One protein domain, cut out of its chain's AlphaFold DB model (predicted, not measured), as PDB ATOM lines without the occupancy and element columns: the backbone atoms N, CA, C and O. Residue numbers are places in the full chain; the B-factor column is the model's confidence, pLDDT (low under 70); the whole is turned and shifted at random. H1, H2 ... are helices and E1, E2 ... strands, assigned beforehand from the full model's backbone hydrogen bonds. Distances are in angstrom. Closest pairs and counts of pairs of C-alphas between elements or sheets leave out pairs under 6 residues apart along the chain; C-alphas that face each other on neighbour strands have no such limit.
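AT A GLANCE: This is residues 76 to 176 of the 276 residues of the protein "(rape) hypothetical protein" of Brassica napus (UniProt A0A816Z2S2). A small, strongly twisted sheet of four strands makes the core; H1 packs on its E1 and E4 side with residues 76 to 80, H2 crosses the far end of H1, and H3 only grazes the sheet. Two loops, residues 90 to 97 and 147 to 155, stick out. The 101 printed residues hold H1 H2 E1 E2 E3 E4 H3 in chain order; the mixed sheet runs E1 E4 E2 E3. The class is mixed, helices and strands, with 44 residues in named elements, under half. It is only just compact, close to loose, with a radius of gyration of the C-alphas of 15.1 A and spans of 49 by 36 by 25 A.

HOW THE PARTS SIT: Start at E4, residues 159 to 163, parallel to E1, residues 108 to 111, with N 111 and O 161 2.8 A apart. E2, residues 127 to 130, is antiparallel to E4, with N 162 and O 128 at 2.8 A. E2 forms a hairpin with E3, residues 137 to 141, with N 138 and O 129 at 2.8 A. H1, residues 76 to 87, is on the sheet, slantwise at 36 degrees to E1 on the local plane; its closest C-alphas to E1 are Trp 76 and Thr 111, 6.3 A. With residues 83 to 87 alone it touches H2, residues 100 to 105, about perpendicular at 73 degrees; the closest C-alphas, of Cys 87 and Trp 102, are 5.7 A apart. H3, residues 166 to 173, only grazes the sheet with residues 168 to 173; its closest C-alphas to E2 are His 168 and Met 127, 8.0 A. Every O i to N i+4 pair is within hydrogen-bond range in H1 and H3; H2 has 0 of 2, but 3 of 3 O i to N i+3 pairs.

IN THESE COORDINATES: Find C-alpha 76 at (141.255, 183.656, 125.799); from there H1 runs 16.2 A. E3 spans 13.1 A and E4 13.2 A. H3 ends at C-alpha 173, (147.274, 203.645, 121.875).

THE WHOLE: The C-alphas farthest apart, of Gln 93 and Glu 122, are 49.4 A apart. The printed part has no cut. Long links join H1 to H2, E1 to E2 and E3 to E4. Look for pLDDT under 70 at 35 residues, among them 88 to 99 and 145 to 158.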
ATOM      1  N   TRP A  76     139.802 183.487 125.824       73.19
ATOM      2  CA  TRP A  76     141.255 183.656 125.799       73.19
ATOM      3  C   TRP A  76     141.969 182.373 125.376       73.19
ATOM      4  O   TRP A  76     142.848 182.410 124.511       73.19
ATOM      5  N   ASP A  77     141.537 181.230 125.904       68.62
ATOM      6  CA  ASP A  77     142.138 179.934 125.595       68.62
ATOM      7  C   ASP A  77     142.052 179.583 124.109       68.62
ATOM      8  O   ASP A  77     143.031 179.119 123.520       68.62
ATOM      9  N   TYR A  78     140.930 179.902 123.459       70.75
ATOM     10  CA  TYR A  78     140.804 179.742 122.012       70.75
ATOM     11  C   TYR A  78     141.829 180.594 121.248       70.75
ATOM     12  O   TYR A  78     142.525 180.095 120.359       70.75
ATOM     13  N   THR A  79     141.954 181.875 121.610       78.00
ATOM     14  CA  THR A  79     142.863 182.819 120.937       78.00
ATOM     15  C   THR A  79     144.320 182.377 121.082       78.00
ATOM     16  O   THR A  79     145.060 182.343 120.099       78.00
ATOM     17  N   LYS A  80     144.709 181.957 122.290       74.81
ATOM     18  CA  LYS A  80     146.042 181.440 122.621       74.81
ATOM     19  C   LYS A  80     146.433 180.255 121.732       74.81
ATOM     20  O   LYS A  80     147.512 180.264 121.142       74.81
ATOM     21  N   ILE A  81     145.548 179.264 121.597       71.75
ATOM     22  CA  ILE A  81     145.797 178.052 120.800       71.75
ATOM     23  C   ILE A  81     145.947 178.389 119.311       71.75
ATOM     24  O   ILE A  81     146.882 177.922 118.659       71.75
ATOM     25  N   VAL A  82     145.046 179.212 118.766       74.56
ATOM     26  CA  VAL A  82     145.060 179.566 117.338       74.56
ATOM     27  C   VAL A  82     146.296 180.383 116.980       74.56
ATOM     28  O   VAL A  82     146.961 180.082 115.989       74.56
ATOM     29  N   MET A  83     146.639 181.389 117.788       75.69
ATOM     30  CA  MET A  83     147.809 182.230 117.529       75.69
ATOM     31  C   MET A  83     149.111 181.445 117.674       75.69
ATOM     32  O   MET A  83     150.010 181.608 116.852       75.69
ATOM     33  N   HIS A  84     149.188 180.520 118.635       75.19
ATOM     34  CA  HIS A  84     150.313 179.592 118.714       75.19
ATOM     35  C   HIS A  84     150.434 178.730 117.448       75.19
ATOM     36  O   HIS A  84     151.530 178.585 116.920       75.19
ATOM     37  N   PHE A  85     149.333 178.209 116.900       72.81
ATOM     38  CA  PHE A  85     149.374 177.444 115.649       72.81
ATOM     39  C   PHE A  85     149.812 178.288 114.437       72.81
ATOM     40  O   PHE A  85     150.571 177.812 113.595       72.81
ATOM     41  N   LEU A  86     149.331 179.531 114.330       72.75
ATOM     42  CA  LEU A  86     149.623 180.414 113.195       72.75
ATOM     43  C   LEU A  86     151.050 180.975 113.229       72.75
ATOM     44  O   LEU A  86     151.699 181.064 112.187       72.75
ATOM     45  N   CYS A  87     151.523 181.367 114.411       73.81
ATOM     46  CA  CYS A  87     152.783 182.088 114.595       73.81
ATOM     47  C   CYS A  87     153.911 181.217 115.162       73.81
ATOM     48  O   CYS A  87     155.077 181.584 115.034       73.81
ATOM     49  N   GLY A  88     153.595 180.072 115.770       62.69
ATOM     50  CA  GLY A  88     154.557 179.112 116.316       62.69
ATOM     51  C   GLY A  88     155.197 178.276 115.219       62.69
ATOM     52  O   GLY A  88     155.074 177.057 115.235       62.69
ATOM     53  N   GLY A  89     155.815 178.943 114.234       53.69
ATOM     54  CA  GLY A  89     156.373 178.341 113.025       53.69
ATOM     55  C   GLY A  89     157.085 177.023 113.307       53.69
ATOM     56  O   GLY A  89     157.692 176.891 114.357       53.69
ATOM     57  N   ARG A  90     156.986 176.064 112.372       50.03
ATOM     58  CA  ARG A  90     157.552 174.700 112.427       50.03
ATOM     59  C   ARG A  90     158.986 174.690 112.984       50.03
ATOM     60  O   ARG A  90     159.947 174.649 112.217       50.03
ATOM     61  N   THR A  91     159.143 174.732 114.297       44.16
ATOM     62  CA  THR A  91     160.437 174.690 114.956       44.16
ATOM     63  C   THR A  91     160.871 173.241 114.920       44.16
ATOM     64  O   THR A  91     160.325 172.354 115.573       44.16
ATOM     65  N   VAL A  92     161.827 172.982 114.035       47.06
ATOM     66  CA  VAL A  92     162.608 171.755 114.042       47.06
ATOM     67  C   VAL A  92     163.343 171.736 115.385       47.06
ATOM     68  O   VAL A  92     164.145 172.624 115.637       47.06
ATOM     69  N   GLN A  93     163.044 170.722 116.203       42.69
ATOM     70  CA  GLN A  93     163.523 170.436 117.569       42.69
ATOM     71  C   GLN A  93     162.690 170.987 118.740       42.69
ATOM     72  O   GLN A  93     162.765 172.153 119.099       42.69
ATOM     73  N   GLY A  94     162.048 170.041 119.440       43.81
ATOM     74  CA  GLY A  94     162.130 169.952 120.901       43.81
ATOM     75  C   GLY A  94     161.036 170.646 121.712       43.81
ATOM     76  O   GLY A  94     161.134 171.827 121.991       43.81
ATOM     77  N   LEU A  95     160.103 169.829 122.220       40.72
ATOM     78  CA  LEU A  95     159.218 170.060 123.375       40.72
ATOM     79  C   LEU A  95     158.149 171.171 123.240       40.72
ATOM     80  O   LEU A  95     158.431 172.339 123.015       40.72
ATOM     81  N   HIS A  96     156.887 170.783 123.449       45.72
ATOM     82  CA  HIS A  96     155.692 171.636 123.434       45.72
ATOM     83  C   HIS A  96     155.663 172.656 124.587       45.72
ATOM     84  O   HIS A  96     154.860 172.540 125.511       45.72
ATOM     85  N   THR A  97     156.517 173.672 124.557       45.84
ATOM     86  CA  THR A  97     156.332 174.857 125.398       45.84
ATOM     87  C   THR A  97     155.384 175.809 124.676       45.84
ATOM     88  O   THR A  97     155.689 176.245 123.566       45.84
ATOM     89  N   CYS A  98     154.224 176.108 125.276       51.47
ATOM     90  CA  CYS A  98     153.284 177.130 124.805       51.47
ATOM     91  C   CYS A  98     154.016 178.466 124.686       51.47
ATOM     92  O   CYS A  98     154.158 179.190 125.670       51.47
ATOM     93  N   ASN A  99     154.541 178.753 123.501       63.28
ATOM     94  CA  ASN A  99     155.406 179.896 123.344       63.28
ATOM     95  C   ASN A  99     154.566 181.138 123.035       63.28
ATOM     96  O   ASN A  99     153.829 181.176 122.044       63.28
ATOM     97  N   PHE A 100     154.654 182.120 123.928       72.50
ATOM     98  CA  PHE A 100     154.000 183.415 123.807       72.50
ATOM     99  C   PHE A 100     154.766 184.368 122.878       72.50
ATOM    100  O   PHE A 100     154.345 185.505 122.743       72.50
ATOM    101  N   ASP A 101     155.823 183.925 122.187       77.12
ATOM    102  CA  ASP A 101     156.602 184.728 121.225       77.12
ATOM    103  C   ASP A 101     155.751 185.519 120.223       77.12
ATOM    104  O   ASP A 101     156.131 186.609 119.814       77.12
ATOM    105  N   TRP A 102     154.580 185.014 119.829       81.69
ATOM    106  CA  TRP A 102     153.680 185.726 118.916       81.69
ATOM    107  C   TRP A 102     153.157 187.054 119.482       81.69
ATOM    108  O   TRP A 102     152.784 187.940 118.717       81.69
ATOM    109  N   LEU A 103     153.149 187.209 120.806       82.69
ATOM    110  CA  LEU A 103     152.781 188.445 121.486       82.69
ATOM    111  C   LEU A 103     153.707 189.609 121.110       82.69
ATOM    112  O   LEU A 103     153.251 190.744 121.083       82.69
ATOM    113  N   GLN A 104     154.962 189.348 120.726       81.44
ATOM    114  CA  GLN A 104     155.906 190.395 120.314       81.44
ATOM    115  C   GLN A 104     155.469 191.165 119.054       81.44
ATOM    116  O   GLN A 104     156.011 192.227 118.767       81.44
ATOM    117  N   TYR A 105     154.521 190.624 118.280       82.06
ATOM    118  CA  TYR A 105     154.006 191.260 117.064       82.06
ATOM    119  C   TYR A 105     152.899 192.286 117.334       82.06
ATOM    120  O   TYR A 105     152.417 192.911 116.390       82.06
ATOM    121  N   PHE A 106     152.459 192.434 118.585       86.88
ATOM    122  CA  PHE A 106     151.309 193.255 118.950       86.88
ATOM    123  C   PHE A 106     151.673 194.184 120.099       86.88
ATOM    124  O   PHE A 106     152.237 193.729 121.081       86.88
ATOM    125  N   ASP A 107     151.288 195.457 120.038       85.56
ATOM    126  CA  ASP A 107     151.417 196.358 121.193       85.56
ATOM    127  C   ASP A 107     150.312 196.100 122.234       85.56
ATOM    128  O   ASP A 107     150.530 196.148 123.450       85.56
ATOM    129  N   VAL A 108     149.108 195.792 121.737       87.25
ATOM    130  CA  VAL A 108     147.898 195.530 122.521       87.25
ATOM    131  C   VAL A 108     147.128 194.365 121.903       87.25
ATOM    132  O   VAL A 108     146.899 194.329 120.694       87.25
ATOM    133  N   VAL A 109     146.675 193.432 122.742       87.50
ATOM    134  CA  VAL A 109     145.792 192.325 122.347       87.50
ATOM    135  C   VAL A 109     144.473 192.463 123.098       87.50
ATOM    136  O   VAL A 109     144.469 192.479 124.323       87.50
ATOM    137  N   ILE A 110     143.351 192.547 122.378       87.56
ATOM    138  CA  ILE A 110     142.004 192.589 122.970       87.56
ATOM    139  C   ILE A 110     141.218 191.360 122.510       87.56
ATOM    140  O   ILE A 110     140.963 191.193 121.316       87.56
ATOM    141  N   THR A 111     140.814 190.505 123.447       85.50
ATOM    142  CA  THR A 111     140.029 189.293 123.182       85.50
ATOM    143  C   THR A 111     138.575 189.441 123.613       85.50
ATOM    144  O   THR A 111     138.183 190.402 124.276       85.50
ATOM    145  N   GLY A 112     137.729 188.502 123.180       75.94
ATOM    146  CA  GLY A 112     136.311 188.493 123.551       75.94
ATOM    147  C   GLY A 112     135.546 189.743 123.116       75.94
ATOM    148  O   GLY A 112     134.587 190.157 123.764       75.94
ATOM    149  N   ARG A 113     135.989 190.366 122.021       72.38
ATOM    150  CA  ARG A 113     135.415 191.605 121.519       72.38
ATOM    151  C   ARG A 113     133.992 191.377 121.011       72.38
ATOM    152  O   ARG A 113     133.779 190.636 120.052       72.38
ATOM    153  N   ALA A 114     133.024 192.042 121.630       69.12
ATOM    154  CA  ALA A 114     131.618 191.954 121.257       69.12
ATOM    155  C   ALA A 114     131.305 192.876 120.064       69.12
ATOM    156  O   ALA A 114     130.623 193.888 120.206       69.12
ATOM    157  N   ASN A 115     131.838 192.564 118.881       63.22
ATOM    158  CA  ASN A 115     131.406 193.236 117.652       63.22
ATOM    159  C   ASN A 115     129.916 192.951 117.393       63.22
ATOM    160  O   ASN A 115     129.498 191.813 117.610       63.22
ATOM    161  N   PRO A 116     129.134 193.931 116.901       66.31
ATOM    162  CA  PRO A 116     129.521 195.299 116.527       66.31
ATOM    163  C   PRO A 116     129.580 196.292 117.700       66.31
ATOM    164  O   PRO A 116     130.087 197.399 117.526       66.31
ATOM    165  N   GLY A 117     129.093 195.908 118.885       72.25
ATOM    166  CA  GLY A 117     129.026 196.750 120.086       72.25
ATOM    167  C   GLY A 117     130.354 197.390 120.505       72.25
ATOM    168  O   GLY A 117     130.351 198.467 121.090       72.25
ATOM    169  N   PHE A 118     131.489 196.789 120.146       80.44
ATOM    170  CA  PHE A 118     132.818 197.369 120.361       80.44
ATOM    171  C   PHE A 118     133.007 198.754 119.722       80.44
ATOM    172  O   PHE A 118     133.683 199.597 120.301       80.44
ATOM    173  N   PHE A 119     132.412 199.014 118.554       80.38
ATOM    174  CA  PHE A 119     132.600 200.272 117.813       80.38
ATOM    175  C   PHE A 119     131.734 201.431 118.326       80.38
ATOM    176  O   PHE A 119     131.807 202.542 117.801       80.38
ATOM    177  N   HIS A 120     130.910 201.191 119.344       77.75
ATOM    178  CA  HIS A 120     130.118 202.225 119.991       77.75
ATOM    179  C   HIS A 120     130.856 202.742 121.230       77.75
ATOM    180  O   HIS A 120     130.990 202.019 122.215       77.75
ATOM    181  N   GLU A 121     131.312 203.998 121.199       65.62
ATOM    182  CA  GLU A 121     132.006 204.636 122.333       65.62
ATOM    183  C   GLU A 121     131.129 204.720 123.594       65.62
ATOM    184  O   GLU A 121     131.626 204.577 124.706       65.62
ATOM    185  N   GLU A 122     129.811 204.853 123.429       63.28
ATOM    186  CA  GLU A 122     128.837 204.881 124.533       63.28
ATOM    187  C   GLU A 122     128.605 203.506 125.192       63.28
ATOM    188  O   GLU A 122     127.893 203.396 126.194       63.28
ATOM    189  N   SER A 123     129.192 202.437 124.644       65.94
ATOM    190  CA  SER A 123     129.110 201.100 125.226       65.94
ATOM    191  C   SER A 123     129.847 201.073 126.566       65.94
ATOM    192  O   SER A 123     131.075 201.163 126.605       65.94
ATOM    193  N   ARG A 124     129.108 200.906 127.672       67.31
ATOM    194  CA  ARG A 124     129.635 200.758 129.048       67.31
ATOM    195  C   ARG A 124     130.305 199.395 129.284       67.31
ATOM    196  O   ARG A 124     130.061 198.731 130.289       67.31
ATOM    197  N   ALA A 125     131.090 198.931 128.322       73.81
ATOM    198  CA  ALA A 125     131.787 197.663 128.397       73.81
ATOM    199  C   ALA A 125     133.009 197.801 129.311       73.81
ATOM    200  O   ALA A 125     133.957 198.497 128.963       73.81
ATOM    201  N   ASN A 126     133.009 197.111 130.451       79.94
ATOM    202  CA  ASN A 126     134.192 197.034 131.310       79.94
ATOM    203  C   ASN A 126     135.349 196.359 130.559       79.94
ATOM    204  O   ASN A 126     135.136 195.413 129.797       79.94
ATOM    205  N   MET A 127     136.571 196.838 130.785       83.75
ATOM    206  CA  MET A 127     137.787 196.245 130.234       83.75
ATOM    207  C   MET A 127     138.561 195.547 131.349       83.75
ATOM    208  O   MET A 127     138.773 196.124 132.416       83.75
ATOM    209  N   PHE A 128     138.981 194.311 131.107       86.06
ATOM    210  CA  PHE A 128     139.742 193.520 132.074       86.06
ATOM    211  C   PHE A 128     141.122 193.220 131.502       86.06
ATOM    212  O   PHE A 128     141.222 192.869 130.329       86.06
ATOM    213  N   GLU A 129     142.176 193.359 132.304       85.69
ATOM    214  CA  GLU A 129     143.519 192.893 131.944       85.69
ATOM    215  C   GLU A 129     143.565 191.371 132.131       85.69
ATOM    216  O   GLU A 129     143.001 190.844 133.086       85.69
ATOM    217  N   VAL A 130     144.191 190.654 131.203       84.31
ATOM    218  CA  VAL A 130     144.273 189.190 131.235       84.31
ATOM    219  C   VAL A 130     145.688 188.790 131.612       84.31
ATOM    220  O   VAL A 130     146.642 189.195 130.949       84.31
ATOM    221  N   GLU A 131     145.836 187.947 132.632       84.12
ATOM    222  CA  GLU A 131     147.119 187.308 132.916       84.12
ATOM    223  C   GLU A 131     147.372 186.181 131.889       84.12
ATOM    224  O   GLU A 131     146.624 185.201 131.858       84.12
ATOM    225  N   PRO A 132     148.416 186.260 131.036       77.50
ATOM    226  CA  PRO A 132     148.561 185.348 129.896       77.50
ATOM    227  C   PRO A 132     148.669 183.864 130.270       77.50
ATOM    228  O   PRO A 132     148.160 183.010 129.537       77.50
ATOM    229  N   GLN A 133     149.325 183.562 131.395       77.75
ATOM    230  CA  GLN A 133     149.598 182.192 131.842       77.75
ATOM    231  C   GLN A 133     148.350 181.512 132.413       77.75
ATOM    232  O   GLN A 133     148.036 180.392 132.018       77.75
ATOM    233  N   SER A 134     147.634 182.191 133.311       77.25
ATOM    234  CA  SER A 134     146.473 181.636 134.016       77.25
ATOM    235  C   SER A 134     145.142 181.906 133.311       77.25
ATOM    236  O   SER A 134     144.171 181.206 133.573       77.25
ATOM    237  N   GLY A 135     145.079 182.923 132.443       75.50
ATOM    238  CA  GLY A 135     143.827 183.441 131.888       75.50
ATOM    239  C   GLY A 135     142.984 184.238 132.889       75.50
ATOM    240  O   GLY A 135     141.866 184.624 132.558       75.50
ATOM    241  N   MET A 136     143.486 184.502 134.103       80.56
ATOM    242  CA  MET A 136     142.735 185.252 135.109       80.56
ATOM    243  C   MET A 136     142.482 186.693 134.664       80.56
ATOM    244  O   MET A 136     143.373 187.371 134.147       80.56
ATOM    245  N   LEU A 137     141.260 187.159 134.924       83.50
ATOM    246  CA  LEU A 137     140.827 188.521 134.639       83.50
ATOM    247  C   LEU A 137     141.117 189.434 135.831       83.50
ATOM    248  O   LEU A 137     140.711 189.165 136.961       83.50
ATOM    249  N   ILE A 138     141.791 190.542 135.554       83.12
ATOM    250  CA  ILE A 138     142.152 191.583 136.506       83.12
ATOM    251  C   ILE A 138     141.319 192.825 136.186       83.12
ATOM    252  O   ILE A 138     141.293 193.305 135.051       83.12
ATOM    253  N   ASN A 139     140.636 193.362 137.197       83.38
ATOM    254  CA  ASN A 139     139.855 194.590 137.054       83.38
ATOM    255  C   ASN A 139     140.757 195.786 136.719       83.38
ATOM    256  O   ASN A 139     141.821 195.962 137.316       83.38
ATOM    257  N   THR A 140     140.287 196.632 135.804       81.19
ATOM    258  CA  THR A 140     140.965 197.872 135.407       81.19
ATOM    259  C   THR A 140     140.008 199.056 135.515       81.19
ATOM    260  O   THR A 140     138.795 198.893 135.385       81.19
ATOM    261  N   GLU A 141     140.548 200.254 135.723       78.19
ATOM    262  CA  GLU A 141     139.816 201.506 135.534       78.19
ATOM    263  C   GLU A 141     139.936 201.906 134.056       78.19
ATOM    264  O   GLU A 141     140.837 202.647 133.661       78.19
ATOM    265  N   ASN A 142     139.060 201.344 133.214       70.75
ATOM    266  CA  ASN A 142     138.987 201.617 131.769       70.75
ATOM    267  C   ASN A 142     140.322 201.425 131.019       70.75
ATOM    268  O   ASN A 142     140.731 202.266 130.222       70.75
ATOM    269  N   GLY A 143     141.019 200.315 131.277       69.06
ATOM    270  CA  GLY A 143     142.311 199.996 130.655       69.06
ATOM    271  C   GLY A 143     143.528 200.466 131.457       69.06
ATOM    272  O   GLY A 143     144.650 200.053 131.153       69.06
ATOM    273  N   THR A 144     143.324 201.254 132.518       72.31
ATOM    274  CA  THR A 144     144.378 201.571 133.491       72.31
ATOM    275  C   THR A 144     144.388 200.507 134.587       72.31
ATOM    276  O   THR A 144     143.353 200.289 135.224       72.31
ATOM    277  N   PRO A 145     145.517 199.821 134.837       64.31
ATOM    278  CA  PRO A 145     145.602 198.874 135.939       64.31
ATOM    279  C   PRO A 145     145.258 199.582 137.254       64.31
ATOM    280  O   PRO A 145     145.863 200.604 137.580       64.31
ATOM    281  N   MET A 146     144.297 199.039 138.005       59.31
ATOM    282  CA  MET A 146     144.044 199.471 139.382       59.31
ATOM    283  C   MET A 146     145.362 199.400 140.170       59.31
ATOM    284  O   MET A 146     146.107 198.433 139.971       59.31
ATOM    285  N   PRO A 147     145.665 200.350 141.075       54.62
ATOM    286  CA  PRO A 147     146.856 200.275 141.913       54.62
ATOM    287  C   PRO A 147     146.806 198.998 142.758       54.62
ATOM    288  O   PRO A 147     146.115 198.918 143.771       54.62
ATOM    289  N   GLN A 148     147.509 197.960 142.318       53.53
ATOM    290  CA  GLN A 148     147.740 196.780 143.132       53.53
ATOM    291  C   GLN A 148     148.927 197.063 144.051       53.53
ATOM    292  O   GLN A 148     149.867 197.756 143.672       53.53
ATOM    293  N   VAL A 149     148.908 196.492 145.257       46.72
ATOM    294  CA  VAL A 149     150.000 196.528 146.252       46.72
ATOM    295  C   VAL A 149     151.189 195.659 145.788       46.72
ATOM    296  O   VAL A 149     151.699 194.824 146.529       46.72
ATOM    297  N   ARG A 150     151.591 195.759 144.518       45.56
ATOM    298  CA  ARG A 150     152.701 195.003 143.930       45.56
ATOM    299  C   ARG A 150     153.521 195.898 143.013       45.56
ATOM    300  O   ARG A 150     152.975 196.748 142.318       45.56
ATOM    301  N   ASP A 151     154.833 195.693 143.085       41.19
ATOM    302  CA  ASP A 151     155.878 196.587 142.593       41.19
ATOM    303  C   ASP A 151     155.655 197.130 141.169       41.19
ATOM    304  O   ASP A 151     155.274 196.371 140.267       41.19
ATOM    305  N   PRO A 152     155.981 198.417 140.928       43.47
ATOM    306  CA  PRO A 152     155.967 199.026 139.607       43.47
ATOM    307  C   PRO A 152     157.178 198.526 138.810       43.47
ATOM    308  O   PRO A 152     158.157 199.238 138.599       43.47
ATOM    309  N   SER A 153     157.139 197.269 138.374       45.00
ATOM    310  CA  SER A 153     158.062 196.808 137.339       45.00
ATOM    311  C   SER A 153     157.641 197.420 135.995       45.00
ATOM    312  O   SER A 153     156.444 197.470 135.688       45.00
ATOM    313  N   PRO A 154     158.586 197.926 135.182       43.94
ATOM    314  CA  PRO A 154     158.274 198.419 133.849       43.94
ATOM    315  C   PRO A 154     157.809 197.231 133.001       43.94
ATOM    316  O   PRO A 154     158.626 196.436 132.534       43.94
ATOM    317  N   LYS A 155     156.486 197.081 132.844       54.41
ATOM    318  CA  LYS A 155     155.867 196.049 132.002       54.41
ATOM    319  C   LYS A 155     156.282 196.297 130.550       54.41
ATOM    320  O   LYS A 155     155.682 197.102 129.840       54.41
ATOM    321  N   THR A 156     157.351 195.629 130.137       53.31
ATOM    322  CA  THR A 156     157.737 195.479 128.739       53.31
ATOM    323  C   THR A 156     156.704 194.564 128.073       53.31
ATOM    324  O   THR A 156     156.334 193.533 128.621       53.31
ATOM    325  N   LEU A 157     156.171 195.068 126.963       59.78
ATOM    326  CA  LEU A 157     155.119 194.589 126.055       59.78
ATOM    327  C   LEU A 157     154.814 193.064 126.000       59.78
ATOM    328  O   LEU A 157     155.734 192.260 126.143       59.78
ATOM    329  N   PRO A 158     153.574 192.653 125.629       66.88
ATOM    330  CA  PRO A 158     152.392 193.481 125.341       66.88
ATOM    331  C   PRO A 158     151.279 193.404 126.392       66.88
ATOM    332  O   PRO A 158     151.220 192.493 127.218       66.88
ATOM    333  N   LYS A 159     150.351 194.367 126.332       83.31
ATOM    334  CA  LYS A 159     149.184 194.414 127.224       83.31
ATOM    335  C   LYS A 159     148.039 193.584 126.644       83.31
ATOM    336  O   LYS A 159     147.621 193.811 125.507       83.31
ATOM    337  N   ILE A 160     147.521 192.644 127.431       86.19
ATOM    338  CA  ILE A 160     146.441 191.741 127.024       86.19
ATOM    339  C   ILE A 160     145.187 192.113 127.799       86.19
ATOM    340  O   ILE A 160     145.209 192.202 129.024       86.19
ATOM    341  N   PHE A 161     144.092 192.307 127.080       87.38
ATOM    342  CA  PHE A 161     142.808 192.675 127.644       87.38
ATOM    343  C   PHE A 161     141.681 191.825 127.072       87.38
ATOM    344  O   PHE A 161     141.797 191.248 125.993       87.38
ATOM    345  N   GLN A 162     140.563 191.795 127.785       85.50
ATOM    346  CA  GLN A 162     139.328 191.155 127.364       85.50
ATOM    347  C   GLN A 162     138.166 192.151 127.454       85.50
ATOM    348  O   GLN A 162     138.068 192.919 128.415       85.50
ATOM    349  N   ILE A 163     137.276 192.111 126.454       84.56
ATOM    350  CA  ILE A 163     136.123 193.016 126.285       84.56
ATOM    351  C   ILE A 163     136.604 194.467 126.022       84.56
ATOM    352  O   ILE A 163     137.601 194.663 125.332       84.56
ATOM    353  N   GLY A 164     135.888 195.497 126.475       84.31
ATOM    354  CA  GLY A 164     136.123 196.904 126.142       84.31
ATOM    355  C   GLY A 164     135.422 197.395 124.868       84.31
ATOM    356  O   GLY A 164     134.598 196.700 124.268       84.31
ATOM    357  N   ASN A 165     135.743 198.630 124.480       85.81
ATOM    358  CA  ASN A 165     135.201 199.336 123.319       85.81
ATOM    359  C   ASN A 165     136.324 200.083 122.560       85.81
ATOM    360  O   ASN A 165     137.487 200.078 122.973       85.81
ATOM    361  N   VAL A 166     135.976 200.729 121.445       85.12
ATOM    362  CA  VAL A 166     136.915 201.489 120.603       85.12
ATOM    363  C   VAL A 166     137.532 202.695 121.326       85.12
ATOM    364  O   VAL A 166     138.700 203.000 121.102       85.12
ATOM    365  N   GLY A 167     136.804 203.319 122.256       85.12
ATOM    366  CA  GLY A 167     137.317 204.427 123.067       85.12
ATOM    367  C   GLY A 167     138.487 204.000 123.958       85.12
ATOM    368  O   GLY A 167     139.497 204.699 124.038       85.12
ATOM    369  N   HIS A 168     138.414 202.804 124.552       85.88
ATOM    370  CA  HIS A 168     139.538 202.236 125.298       85.88
ATOM    371  C   HIS A 168     140.755 201.986 124.406       85.88
ATOM    372  O   HIS A 168     141.879 202.252 124.819       85.88
ATOM    373  N   LEU A 169     140.546 201.515 123.172       86.50
ATOM    374  CA  LEU A 169     141.639 201.310 122.220       86.50
ATOM    375  C   LEU A 169     142.332 202.634 121.869       86.50
ATOM    376  O   LEU A 169     143.560 202.690 121.876       86.50
ATOM    377  N   HIS A 170     141.561 203.695 121.609       87.00
ATOM    378  CA  HIS A 170     142.112 205.022 121.328       87.00
ATOM    379  C   HIS A 170     142.924 205.559 122.507       87.00
ATOM    380  O   HIS A 170     144.032 206.052 122.311       87.00
ATOM    381  N   SER A 171     142.417 205.400 123.733       85.38
ATOM    382  CA  SER A 171     143.131 205.815 124.942       85.38
ATOM    383  C   SER A 171     144.424 205.017 125.156       85.38
ATOM    384  O   SER A 171     145.475 205.608 125.394       85.38
ATOM    385  N   LEU A 172     144.381 203.688 125.002       85.12
ATOM    386  CA  LEU A 172     145.540 202.809 125.198       85.12
ATOM    387  C   LEU A 172     146.671 203.067 124.199       85.12
ATOM    388  O   LEU A 172     147.840 202.955 124.566       85.12
ATOM    389  N   LEU A 173     146.321 203.391 122.955       85.44
ATOM    390  CA  LEU A 173     147.274 203.645 121.875       85.44
ATOM    391  C   LEU A 173     147.577 205.139 121.676       85.44
ATOM    392  O   LEU A 173     148.345 205.478 120.781       85.44
ATOM    393  N   SER A 174     147.010 206.024 122.506       84.88
ATOM    394  CA  SER A 174     147.156 207.487 122.390       84.88
ATOM    395  C   SER A 174     146.812 208.015 120.989       84.88
ATOM    396  O   SER A 174     147.537 208.821 120.412       84.88
ATOM    397  N   ILE A 175     145.708 207.521 120.426       85.25
ATOM    398  CA  ILE A 175     145.243 207.873 119.081       85.25
ATOM    399  C   ILE A 175     144.341 209.099 119.172       85.25
ATOM    400  O   ILE A 175     143.338 209.092 119.881       85.25
ATOM    401  N   GLU A 176     144.678 210.138 118.412       80.38
ATOM    402  CA  GLU A 176     143.931 211.400 118.388       80.38
ATOM    403  C   GLU A 176     142.769 211.369 117.388       80.38
ATOM    404  O   GLU A 176     141.779 212.081 117.551       80.38
TER     405      GLU A 176